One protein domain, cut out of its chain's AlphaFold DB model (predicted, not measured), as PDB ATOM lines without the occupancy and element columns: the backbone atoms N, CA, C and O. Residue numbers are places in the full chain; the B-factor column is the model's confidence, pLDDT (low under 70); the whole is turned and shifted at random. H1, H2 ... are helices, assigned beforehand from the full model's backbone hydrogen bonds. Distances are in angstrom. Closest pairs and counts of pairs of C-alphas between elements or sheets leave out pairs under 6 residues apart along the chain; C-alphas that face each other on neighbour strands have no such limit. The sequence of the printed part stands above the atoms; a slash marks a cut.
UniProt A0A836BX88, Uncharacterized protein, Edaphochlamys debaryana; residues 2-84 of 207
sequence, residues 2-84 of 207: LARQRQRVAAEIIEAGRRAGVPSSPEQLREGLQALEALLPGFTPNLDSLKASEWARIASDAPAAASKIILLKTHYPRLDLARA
ATOM      1  N   LEU A   2     124.168 146.597 187.318       73.19
ATOM      2  CA  LEU A   2     123.346 147.789 187.609       73.19
ATOM      3  C   LEU A   2     124.068 148.895 188.404       73.19
ATOM      4  O   LEU A   2     124.008 150.054 188.016       73.19
ATOM      5  N   ALA A   3     124.823 148.553 189.455       79.88
ATOM      6  CA  ALA A   3     125.535 149.557 190.259       79.88
ATOM      7  C   ALA A   3     126.584 150.356 189.453       79.88
ATOM      8  O   ALA A   3     126.700 151.568 189.610       79.88
ATOM      9  N   ARG A   4     127.302 149.695 188.531       83.62
ATOM     10  CA  ARG A   4     128.278 150.353 187.643       83.62
ATOM     11  C   ARG A   4     127.589 151.261 186.624       83.62
ATOM     12  O   ARG A   4     128.073 152.354 186.354       83.62
ATOM     13  N   GLN A   5     126.450 150.824 186.083       85.12
ATOM     14  CA  GLN A   5     125.645 151.641 185.175       85.12
ATOM     15  C   GLN A   5     125.122 152.900 185.876       85.12
ATOM     16  O   GLN A   5     125.261 153.988 185.330       85.12
ATOM     17  N   ARG A   6     124.611 152.773 187.108       84.44
ATOM     18  CA  ARG A   6     124.159 153.916 187.919       84.44
ATOM     19  C   ARG A   6     125.282 154.913 188.191       84.44
ATOM     20  O   ARG A   6     125.091 156.105 187.992       84.44
ATOM     21  N   GLN A   7     126.464 154.431 188.573       88.81
ATOM     22  CA  GLN A   7     127.633 155.294 188.775       88.81
ATOM     23  C   GLN A   7     128.027 156.047 187.500       88.81
ATOM     24  O   GLN A   7     128.331 157.236 187.570       88.81
ATOM     25  N   ARG A   8     127.978 155.382 186.337       92.25
ATOM     26  CA  ARG A   8     128.244 156.018 185.040       92.25
ATOM     27  C   ARG A   8     127.223 157.114 184.730       92.25
ATOM     28  O   ARG A   8     127.626 158.223 184.404       92.25
ATOM     29  N   VAL A   9     125.931 156.817 184.873       93.00
ATOM     30  CA  VAL A   9     124.842 157.782 184.633       93.00
ATOM     31  C   VAL A   9     124.959 158.981 185.575       93.00
ATOM     32  O   VAL A   9     124.883 160.121 185.128       93.00
ATOM     33  N   ALA A  10     125.220 158.750 186.863       93.69
ATOM     34  CA  ALA A  10     125.420 159.827 187.829       93.69
ATOM     35  C   ALA A  10     126.627 160.710 187.472       93.69
ATOM     36  O   ALA A  10     126.530 161.932 187.535       93.69
ATOM     37  N   ALA A  11     127.752 160.114 187.059       94.88
ATOM     38  CA  ALA A  11     128.928 160.867 186.625       94.88
ATOM     39  C   ALA A  11     128.641 161.729 185.383       94.88
ATOM     40  O   ALA A  11     129.080 162.876 185.316       94.88
ATOM     41  N   GLU A  12     127.871 161.202 184.430       96.88
ATOM     42  CA  GLU A  12     127.458 161.929 183.229       96.88
ATOM     43  C   GLU A  12     126.534 163.111 183.555       96.88
ATOM     44  O   GLU A  12     126.750 164.214 183.055       96.88
ATOM     45  N   ILE A  13     125.563 162.917 184.453       96.81
ATOM     46  CA  ILE A  13     124.678 163.980 184.954       96.81
ATOM     47  C   ILE A  13     125.486 165.083 185.644       96.81
ATOM     48  O   ILE A  13     125.288 166.261 185.353       96.81
ATOM     49  N   ILE A  14     126.423 164.716 186.519       96.75
ATOM     50  CA  ILE A  14     127.277 165.667 187.242       96.75
ATOM     51  C   ILE A  14     128.117 166.505 186.269       96.75
ATOM     52  O   ILE A  14     128.146 167.733 186.371       96.75
ATOM     53  N   GLU A  15     128.772 165.868 185.296       96.69
ATOM     54  CA  GLU A  15     129.596 166.574 184.310       96.69
ATOM     55  C   GLU A  15     128.749 167.463 183.385       96.69
ATOM     56  O   GLU A  15     129.135 168.595 183.082       96.69
ATOM     57  N   ALA A  16     127.567 166.999 182.970       96.06
ATOM     58  CA  ALA A  16     126.631 167.798 182.187       96.06
ATOM     59  C   ALA A  16     126.094 169.002 182.977       96.06
ATOM     60  O   ALA A  16     125.998 170.097 182.422       96.06
ATOM     61  N   GLY A  17     125.792 168.827 184.267       95.81
ATOM     62  CA  GLY A  17     125.381 169.901 185.173       95.81
ATOM     63  C   GLY A  17     126.450 170.983 185.307       95.81
ATOM     64  O   GLY A  17     126.146 172.168 185.155       95.81
ATOM     65  N   ARG A  18     127.716 170.573 185.473       95.62
ATOM     66  CA  ARG A  18     128.875 171.478 185.507       95.62
ATOM     67  C   ARG A  18     128.992 172.299 184.223       95.62
ATOM     68  O   ARG A  18     129.139 173.515 184.285       95.62
ATOM     69  N   ARG A  19     128.897 171.653 183.054       95.44
ATOM     70  CA  ARG A  19     128.957 172.334 181.743       95.44
ATOM     71  C   ARG A  19     127.776 173.272 181.504       95.44
ATOM     72  O   ARG A  19     127.943 174.296 180.854       95.44
ATOM     73  N   ALA A  20     126.598 172.918 182.011       93.88
ATOM     74  CA  ALA A  20     125.373 173.697 181.861       93.88
ATOM     75  C   ALA A  20     125.235 174.844 182.879       93.88
ATOM     76  O   ALA A  20     124.244 175.570 182.822       93.88
ATOM     77  N   GLY A  21     126.189 175.003 183.805       93.38
ATOM     78  CA  GLY A  21     126.164 176.060 184.816       93.38
ATOM     79  C   GLY A  21     125.074 175.877 185.876       93.38
ATOM     80  O   GLY A  21     124.553 176.866 186.384       93.38
ATOM     81  N   VAL A  22     124.698 174.634 186.198       94.06
ATOM     82  CA  VAL A  22     123.780 174.362 187.317       94.06
ATOM     83  C   VAL A  22     124.458 174.816 188.620       94.06
ATOM     84  O   VAL A  22     125.598 174.412 188.860       94.06
ATOM     85  N   PRO A  23     123.808 175.648 189.459       91.81
ATOM     86  CA  PRO A  23     124.414 176.230 190.659       91.81
ATOM     87  C   PRO A  23     124.466 175.215 191.815       91.81
ATOM     88  O   PRO A  23     123.862 175.410 192.868       91.81
ATOM     89  N   SER A  24     125.149 174.090 191.614       93.06
ATOM     90  CA  SER A  24     125.312 173.033 192.615       93.06
ATOM     91  C   SER A  24     126.645 172.316 192.444       93.06
ATOM     92  O   SER A  24     127.122 172.126 191.322       93.06
ATOM     93  N   SER A  25     127.251 171.907 193.557       94.44
ATOM     94  CA  SER A  25     128.494 171.140 193.528       94.44
ATOM     95  C   SER A  25     128.260 169.700 193.036       94.44
ATOM     96  O   SER A  25     127.146 169.175 193.135       94.44
ATOM     97  N   PRO A  26     129.301 169.016 192.526       94.38
ATOM     98  CA  PRO A  26     129.237 167.590 192.197       94.38
ATOM     99  C   PRO A  26     128.724 166.704 193.340       94.38
ATOM    100  O   PRO A  26     128.033 165.712 193.099       94.38
ATOM    101  N   GLU A  27     129.064 167.050 194.579       94.00
ATOM    102  CA  GLU A  27     128.630 166.362 195.796       94.00
ATOM    103  C   GLU A  27     127.134 166.572 196.024       94.00
ATOM    104  O   GLU A  27     126.417 165.586 196.161       94.00
ATOM    105  N   GLN A  28     126.647 167.814 195.935       94.94
ATOM    106  CA  GLN A  28     125.222 168.137 196.072       94.94
ATOM    107  C   GLN A  28     124.367 167.421 195.022       94.94
ATOM    108  O   GLN A  28     123.315 166.876 195.341       94.94
ATOM    109  N   LEU A  29     124.829 167.362 193.769       95.50
ATOM    110  CA  LEU A  29     124.130 166.621 192.716       95.50
ATOM    111  C   LEU A  29     124.095 165.115 193.005       95.50
ATOM    112  O   LEU A  29     123.081 164.461 192.766       95.50
ATOM    113  N   ARG A  30     125.187 164.549 193.534       94.94
ATOM    114  CA  ARG A  30     125.241 163.132 193.919       94.94
ATOM    115  C   ARG A  30     124.297 162.835 195.084       94.94
ATOM    116  O   ARG A  30     123.578 161.841 195.021       94.94
ATOM    117  N   GLU A  31     124.286 163.685 196.104       94.69
ATOM    118  CA  GLU A  31     123.372 163.593 197.246       94.69
ATOM    119  C   GLU A  31     121.913 163.729 196.802       94.69
ATOM    120  O   GLU A  31     121.075 162.927 197.203       94.69
ATOM    121  N   GLY A  32     121.613 164.667 195.902       94.88
ATOM    122  CA  GLY A  32     120.279 164.839 195.337       94.88
ATOM    123  C   GLY A  32     119.798 163.605 194.573       94.88
ATOM    124  O   GLY A  32     118.681 163.138 194.791       94.88
ATOM    125  N   LEU A  33     120.652 163.006 193.736       93.75
ATOM    126  CA  LEU A  33     120.337 161.749 193.047       93.75
ATOM    127  C   LEU A  33     120.092 160.592 194.030       93.75
ATOM    128  O   LEU A  33     119.164 159.809 193.826       93.75
ATOM    129  N   GLN A  34     120.881 160.498 195.102       92.94
ATOM    130  CA  GLN A  34     120.686 159.494 196.155       92.94
ATOM    131  C   GLN A  34     119.387 159.720 196.933       92.94
ATOM    132  O   GLN A  34     118.680 158.759 197.228       92.94
ATOM    133  N   ALA A  35     119.037 160.972 197.231       93.19
ATOM    134  CA  ALA A  35     117.792 161.319 197.904       93.19
ATOM    135  C   ALA A  35     116.566 160.925 197.064       93.19
ATOM    136  O   ALA A  35     115.598 160.387 197.599       93.19
ATOM    137  N   LEU A  36     116.623 161.126 195.742       92.38
ATOM    138  CA  LEU A  36     115.563 160.695 194.827       92.38
ATOM    139  C   LEU A  36     115.422 159.169 194.776       92.38
ATOM    140  O   LEU A  36     114.303 158.663 194.821       92.38
ATOM    141  N   GLU A  37     116.535 158.432 194.728       91.38
ATOM    142  CA  GLU A  37     116.524 156.962 194.781       91.38
ATOM    143  C   GLU A  37     116.003 156.434 196.128       91.38
ATOM    144  O   GLU A  37     115.290 155.433 196.165       91.38
ATOM    145  N   ALA A  38     116.318 157.111 197.234       91.88
ATOM    146  CA  ALA A  38     115.810 156.755 198.556       91.88
ATOM    147  C   ALA A  38     114.295 156.986 198.676       91.88
ATOM    148  O   ALA A  38     113.600 156.189 199.307       91.88
ATOM    149  N   LEU A  39     113.778 158.052 198.056       90.62
ATOM    150  CA  LEU A  39     112.348 158.363 198.037       90.62
ATOM    151  C   LEU A  39     111.553 157.408 197.137       90.62
ATOM    152  O   LEU A  39     110.437 157.021 197.480       90.62
ATOM    153  N   LEU A  40     112.119 157.030 195.990       90.12
ATOM    154  CA  LEU A  40     111.532 156.083 195.046       90.12
ATOM    155  C   LEU A  40     112.504 154.923 194.800       90.12
ATOM    156  O   LEU A  40     113.264 154.952 193.827       90.12
ATOM    157  N   PRO A  41     112.478 153.876 195.645       87.31
ATOM    158  CA  PRO A  41     113.350 152.723 195.477       87.31
ATOM    159  C   PRO A  41     113.238 152.123 194.073       87.31
ATOM    160  O   PRO A  41     112.151 151.802 193.600       87.31
ATOM    161  N   GLY A  42     114.381 151.962 193.402       84.88
ATOM    162  CA  GLY A  42     114.441 151.455 192.028       84.88
ATOM    163  C   GLY A  42     114.391 152.536 190.946       84.88
ATOM    164  O   GLY A  42     114.623 152.216 189.781       84.88
ATOM    165  N   PHE A  43     114.177 153.802 191.311       87.62
ATOM    166  CA  PHE A  43     114.273 154.923 190.388       87.62
ATOM    167  C   PHE A  43     115.696 155.065 189.840       87.62
ATOM    168  O   PHE A  43     116.676 155.148 190.582       87.62
ATOM    169  N   THR A  44     115.807 155.106 188.516       89.12
ATOM    170  CA  THR A  44     117.069 155.348 187.820       89.12
ATOM    171  C   THR A  44     116.857 156.392 186.734       89.12
ATOM    172  O   THR A  44     116.003 156.166 185.871       89.12
ATOM    173  N   PRO A  45     117.634 157.491 186.720       92.19
ATOM    174  CA  PRO A  45     117.587 158.458 185.632       92.19
ATOM    175  C   PRO A  45     117.788 157.785 184.273       92.19
ATOM    176  O   PRO A  45     118.718 156.994 184.092       92.19
ATOM    177  N   ASN A  46     116.922 158.120 183.322       92.56
ATOM    178  CA  ASN A  46     116.978 157.623 181.955       92.56
ATOM    179  C   ASN A  46     117.422 158.750 181.017       92.56
ATOM    180  O   ASN A  46     116.686 159.719 180.805       92.56
ATOM    181  N   LEU A  47     118.629 158.618 180.468       93.69
ATOM    182  CA  LEU A  47     119.246 159.634 179.613       93.69
ATOM    183  C   LEU A  47     118.683 159.653 178.183       93.69
ATOM    184  O   LEU A  47     118.835 160.661 177.497       93.69
ATOM    185  N   ASP A  48     117.979 158.597 177.762       92.31
ATOM    186  CA  ASP A  48     117.306 158.552 176.457       92.31
ATOM    187  C   ASP A  48     116.022 159.401 176.468       92.31
ATOM    188  O   ASP A  48     115.630 159.986 175.460       92.31
ATOM    189  N   SER A  49     115.382 159.511 177.636       91.19
ATOM    190  CA  SER A  49     114.126 160.255 177.822       91.19
ATOM    191  C   SER A  49     114.319 161.734 178.198       91.19
ATOM    192  O   SER A  49     113.446 162.571 177.936       91.19
ATOM    193  N   LEU A  50     115.458 162.078 178.811       95.25
ATOM    194  CA  LEU A  50     115.756 163.428 179.288       95.25
ATOM    195  C   LEU A  50     117.258 163.691 179.331       95.25
ATOM    196  O   LEU A  50     118.045 162.835 179.736       95.25
ATOM    197  N   LYS A  51     117.661 164.910 178.956       95.88
ATOM    198  CA  LYS A  51     119.077 165.275 178.884       95.88
ATOM    199  C   LYS A  51     119.719 165.239 180.268       95.88
ATOM    200  O   LYS A  51     119.136 165.676 181.259       95.88
ATOM    201  N   ALA A  52     120.984 164.828 180.313       96.38
ATOM    202  CA  ALA A  52     121.779 164.789 181.539       96.38
ATOM    203  C   ALA A  52     121.821 166.145 182.284       96.38
ATOM    204  O   ALA A  52     121.789 166.177 183.511       96.38
ATOM    205  N   SER A  53     121.823 167.275 181.566       95.88
ATOM    206  CA  SER A  53     121.788 168.615 182.173       95.88
ATOM    207  C   SER A  53     120.448 168.962 182.830       95.88
ATOM    208  O   SER A  53     120.419 169.702 183.808       95.88
ATOM    209  N   GLU A  54     119.334 168.432 182.329       96.12
ATOM    210  CA  GLU A  54     118.011 168.612 182.933       96.12
ATOM    211  C   GLU A  54     117.856 167.717 184.162       96.12
ATOM    212  O   GLU A  54     117.362 168.170 185.193       96.12
ATOM    213  N   TRP A  55     118.389 166.493 184.109       96.50
ATOM    214  CA  TRP A  55     118.539 165.651 185.293       96.50
ATOM    215  C   TRP A  55     119.372 166.320 186.386       96.50
ATOM    216  O   TRP A  55     119.008 166.241 187.556       96.50
ATOM    217  N   ALA A  56     120.444 167.025 186.019       96.62
ATOM    218  CA  ALA A  56     121.238 167.785 186.980       96.62
ATOM    219  C   ALA A  56     120.420 168.905 187.641       96.62
ATOM    220  O   ALA A  56     120.545 169.103 188.843       96.62
ATOM    221  N   ARG A  57     119.535 169.585 186.896       95.50
ATOM    222  CA  ARG A  57     118.611 170.588 187.463       95.50
ATOM    223  C   ARG A  57     117.601 169.974 188.434       95.50
ATOM    224  O   ARG A  57     117.286 170.577 189.453       95.50
ATOM    225  N   ILE A  58     117.097 168.778 188.132       95.56
ATOM    226  CA  ILE A  58     116.206 168.044 189.044       95.56
ATOM    227  C   ILE A  58     116.972 167.656 190.316       95.56
ATOM    228  O   ILE A  58     116.485 167.872 191.419       95.56
ATOM    229  N   ALA A  59     118.188 167.123 190.171       95.62
ATOM    230  CA  ALA A  59     119.017 166.705 191.298       95.62
ATOM    231  C   ALA A  59     119.492 167.880 192.170       95.62
ATOM    232  O   ALA A  59     119.608 167.710 193.380       95.62
ATOM    233  N   SER A  60     119.730 169.063 191.590       96.19
ATOM    234  CA  SER A  60     120.112 170.261 192.354       96.19
ATOM    235  C   SER A  60     119.030 170.745 193.318       96.19
ATOM    236  O   SER A  60     119.348 171.432 194.283       96.19
ATOM    237  N   ASP A  61     117.771 170.379 193.073       94.75
ATOM    238  CA  ASP A  61     116.636 170.706 193.937       94.75
ATOM    239  C   ASP A  61     115.827 169.441 194.260       94.75
ATOM    240  O   ASP A  61     114.650 169.278 193.913       94.75
ATOM    241  N   ALA A  62     116.498 168.497 194.925       93.69
ATOM    242  CA  ALA A  62     115.879 167.262 195.390       93.69
ATOM    243  C   ALA A  62     114.634 167.491 196.279       93.69
ATOM    244  O   ALA A  62     113.673 166.740 196.109       93.69
ATOM    245  N   PRO A  63     114.568 168.508 197.169       93.94
ATOM    246  CA  PRO A  63     113.349 168.806 197.926       93.94
ATOM    247  C   PRO A  63     112.145 169.176 197.044       93.94
ATOM    248  O   PRO A  63     111.038 168.665 197.264       93.94
ATOM    249  N   ALA A  64     112.328 170.013 196.017       94.62
ATOM    250  CA  ALA A  64     111.243 170.336 195.092       94.62
ATOM    251  C   ALA A  64     110.812 169.115 194.271       94.62
ATOM    252  O   ALA A  64     109.617 168.881 194.079       94.62
ATOM    253  N   ALA A  65     111.765 168.301 193.812       95.12
ATOM    254  CA  ALA A  65     111.468 167.053 193.115       95.12
ATOM    255  C   ALA A  65     110.721 166.050 194.016       95.12
ATOM    256  O   ALA A  65     109.740 165.448 193.579       95.12
ATOM    257  N   ALA A  66     111.104 165.932 195.291       94.12
ATOM    258  CA  ALA A  66     110.411 165.106 196.276       94.12
ATOM    259  C   ALA A  66     108.957 165.548 196.476       94.12
ATOM    260  O   ALA A  66     108.052 164.716 196.502       94.12
ATOM    261  N   SER A  67     108.717 166.859 196.530       95.88
ATOM    262  CA  SER A  67     107.369 167.424 196.663       95.88
ATOM    263  C   SER A  67     106.472 167.046 195.475       95.88
ATOM    264  O   SER A  67     105.327 166.639 195.663       95.88
ATOM    265  N   LYS A  68     107.014 167.083 194.249       97.25
ATOM    266  CA  LYS A  68     106.319 166.637 193.027       97.25
ATOM    267  C   LYS A  68     106.027 165.135 193.039       97.25
ATOM    268  O   LYS A  68     104.948 164.715 192.632       97.25
ATOM    269  N   ILE A  69     106.960 164.324 193.532       95.88
ATOM    270  CA  ILE A  69     106.779 162.873 193.671       95.88
ATOM    271  C   ILE A  69     105.665 162.552 194.675       95.88
ATOM    272  O   ILE A  69     104.800 161.728 194.387       95.88
ATOM    273  N   ILE A  70     105.656 163.219 195.831       95.19
ATOM    274  CA  ILE A  70     104.621 163.050 196.862       95.19
ATOM    275  C   ILE A  70     103.248 163.441 196.306       95.19
ATOM    276  O   ILE A  70     102.274 162.705 196.483       95.19
ATOM    277  N   LEU A  71     103.174 164.559 195.581       97.38
ATOM    278  CA  LEU A  71     101.961 165.000 194.899       97.38
ATOM    279  C   LEU A  71     101.449 163.936 193.916       97.38
ATOM    280  O   LEU A  71     100.289 163.536 193.985       97.38
ATOM    281  N   LEU A  72     102.321 163.421 193.046       96.94
ATOM    282  CA  LEU A  72     101.958 162.352 192.113       96.94
ATOM    283  C   LEU A  72     101.499 161.088 192.840       96.94
ATOM    284  O   LEU A  72     100.536 160.465 192.406       96.94
ATOM    285  N   LYS A  73     102.125 160.725 193.965       96.06
ATOM    286  CA  LYS A  73     101.717 159.553 194.755       96.06
ATOM    287  C   LYS A  73     100.360 159.741 195.427       96.06
ATOM    288  O   LYS A  73      99.653 158.764 195.649       96.06
ATOM    289  N   THR A  74      99.995 160.985 195.718       96.88
ATOM    290  CA  THR A  74      98.686 161.345 196.272       96.88
ATOM    291  C   THR A  74      97.586 161.184 195.223       96.88
ATOM    292  O   THR A  74      96.519 160.659 195.527       96.88
ATOM    293  N   HIS A  75      97.857 161.576 193.974       97.38
ATOM    294  CA  HIS A  75      96.922 161.392 192.857       97.38
ATOM    295  C   HIS A  75      96.873 159.951 192.332       97.38
ATOM    296  O   HIS A  75      95.804 159.495 191.925       97.38
ATOM    297  N   TYR A  76      98.002 159.236 192.364       96.75
ATOM    298  CA  TYR A  76      98.177 157.896 191.793       96.75
ATOM    299  C   TYR A  76      98.834 156.935 192.807       96.75
ATOM    300  O   TYR A  76     100.031 156.624 192.720       96.75
ATOM    301  N   PRO A  77      98.081 156.478 193.827       95.69
ATOM    302  CA  PRO A  77      98.628 155.699 194.936       95.69
ATOM    303  C   PRO A  77      99.089 154.287 194.550       95.69
ATOM    304  O   PRO A  77      99.977 153.743 195.212       95.69
ATOM    305  N   ARG A  78      98.547 153.681 193.492       95.12
ATOM    306  CA  ARG A  78      98.883 152.326 193.018       95.12
ATOM    307  C   ARG A  78      99.888 152.332 191.862       95.12
ATOM    308  O   ARG A  78     100.469 151.289 191.575       95.12
ATOM    309  N   LEU A  79     100.141 153.483 191.245       95.50
ATOM    310  CA  LEU A  79     101.112 153.638 190.171       95.50
ATOM    311  C   LEU A  79     102.549 153.406 190.669       95.50
ATOM    312  O   LEU A  79     102.984 153.953 191.695       95.50
ATOM    313  N   ASP A  80     103.302 152.615 189.902       94.44
ATOM    314  CA  ASP A  80     104.755 152.497 190.027       94.44
ATOM    315  C   ASP A  80     105.413 153.770 189.478       94.44
ATOM    316  O   ASP A  80     105.785 153.870 188.305       94.44
ATOM    317  N   LEU A  81     105.521 154.776 190.346       94.94
ATOM    318  CA  LEU A  81     106.114 156.063 189.996       94.94
ATOM    319  C   LEU A  81     107.597 155.961 189.648       94.94
ATOM    320  O   LEU A  81     108.069 156.779 188.864       94.94
ATOM    321  N   ALA A  82     108.336 154.985 190.184       93.62
ATOM    322  CA  ALA A  82     109.749 154.832 189.853       93.62
ATOM    323  C   ALA A  82     109.902 154.499 188.364       93.62
ATOM    324  O   ALA A  82     110.663 155.159 187.650       93.62
ATOM    325  N   ARG A  83     109.114 153.535 187.875       92.75
ATOM    326  CA  ARG A  83     109.077 153.181 186.453       92.75
ATOM    327  C   ARG A  83     108.466 154.292 185.600       92.75
ATOM    328  O   ARG A  83     109.033 154.630 184.562       92.75
ATOM    329  N   ALA A  84     107.350 154.879 186.033       94.38
ATOM    330  CA  ALA A  84     106.662 155.919 185.270       94.38
ATOM    331  C   ALA A  84     107.532 157.173 185.084       94.38
ATOM    332  O   ALA A  84     107.640 157.683 183.972       94.38
TER     333      ALA A  84
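Overview. This is residues 2 to 84 of the 207 residues of an uncharacterized protein of Edaphochlamys debaryana (UniProt A0A836BX88). H1 and H2 make a V, joined where H1 ends and H2 begins, and the shorter H3 packs across both of them. H4 starts beside H2 with residues 62 to 66 and runs on past it the same way; residues 74 to 79, of which 74 and 75 belong to H4, stick out, and after them the chain folds back to the very short H5, which only just touches H4. The printed part has 83 residues with five named helices, H1 to H5 in chain order, and no named strand; the class is all helix. It is compact, with a radius of gyration of the C-alphas of 12.5 A, and spans 37 by 27 by 20 A.

Arrangement. Start with H1, residues 2 to 19, and look at its residues 10 to 18, which alone touch H2, residues 26 to 39; their closest C-alphas are those of Ile 14 and Pro 26, 5.7 A apart. These two run opposite ways at a steep tilt of 47 degrees. H2 is the hub, touching three other helices. Residues 12 to 17 of H1 alone touch H3, residues 52 to 60; the closest C-alphas, of Ile 13 and Ala 52, are 4.6 A apart, and the lines are about perpendicular at 89 degrees. H3 also touches H2, about perpendicular at 78 degrees, with the closest C-alphas, of Gly 32 and Ala 59, 4.6 A apart. Go on to H4, residues 62 to 75: its residues 62 to 66 alone touch H2, with the closest C-alphas, of Gly 32 and Ala 62, 5.0 A apart. H2 and H4 run the same way at a shallow tilt of 19 degrees. H4 only just touches H5, residues 81 to 84, with 3 pairs of C-alphas within 8 A; the closest are those of Lys 73 and Leu 81, at 7.4 A. H1 is apart from H4 and H5. In H1, H2, H3 and H4 every O i to N i+4 pair is within hydrogen-bond range; H5 is too short for such a pair, but its one O i to N i+3 pair is within range.

Along the chain. Find C-alpha 2 at (123.346, 147.789, 187.609); from there H1 runs 25.9 A to C-alpha 19. H2 begins at C-alpha 26, at (129.237, 167.590, 192.197), and measures 20.1 A. H3, from Ala 52 to Ser 60, measures 12.2 A, and H4, from Ala 62 to His 75, 20.0 A. H5 measures 4.8 A and ends at C-alpha 84, at (106.662, 155.919, 185.270).

Size, cuts and confidence. The two C-alphas farthest apart, those of Arg 19 and Arg 78, are 37.8 A from each other. The printed part has no cut. The link from H2 to H3, residues 40 to 51, is long, while those from H3 to H4 and from H4 to H5 are tight. The mean pLDDT of the printed part is 93.4, and no printed residue is under 70.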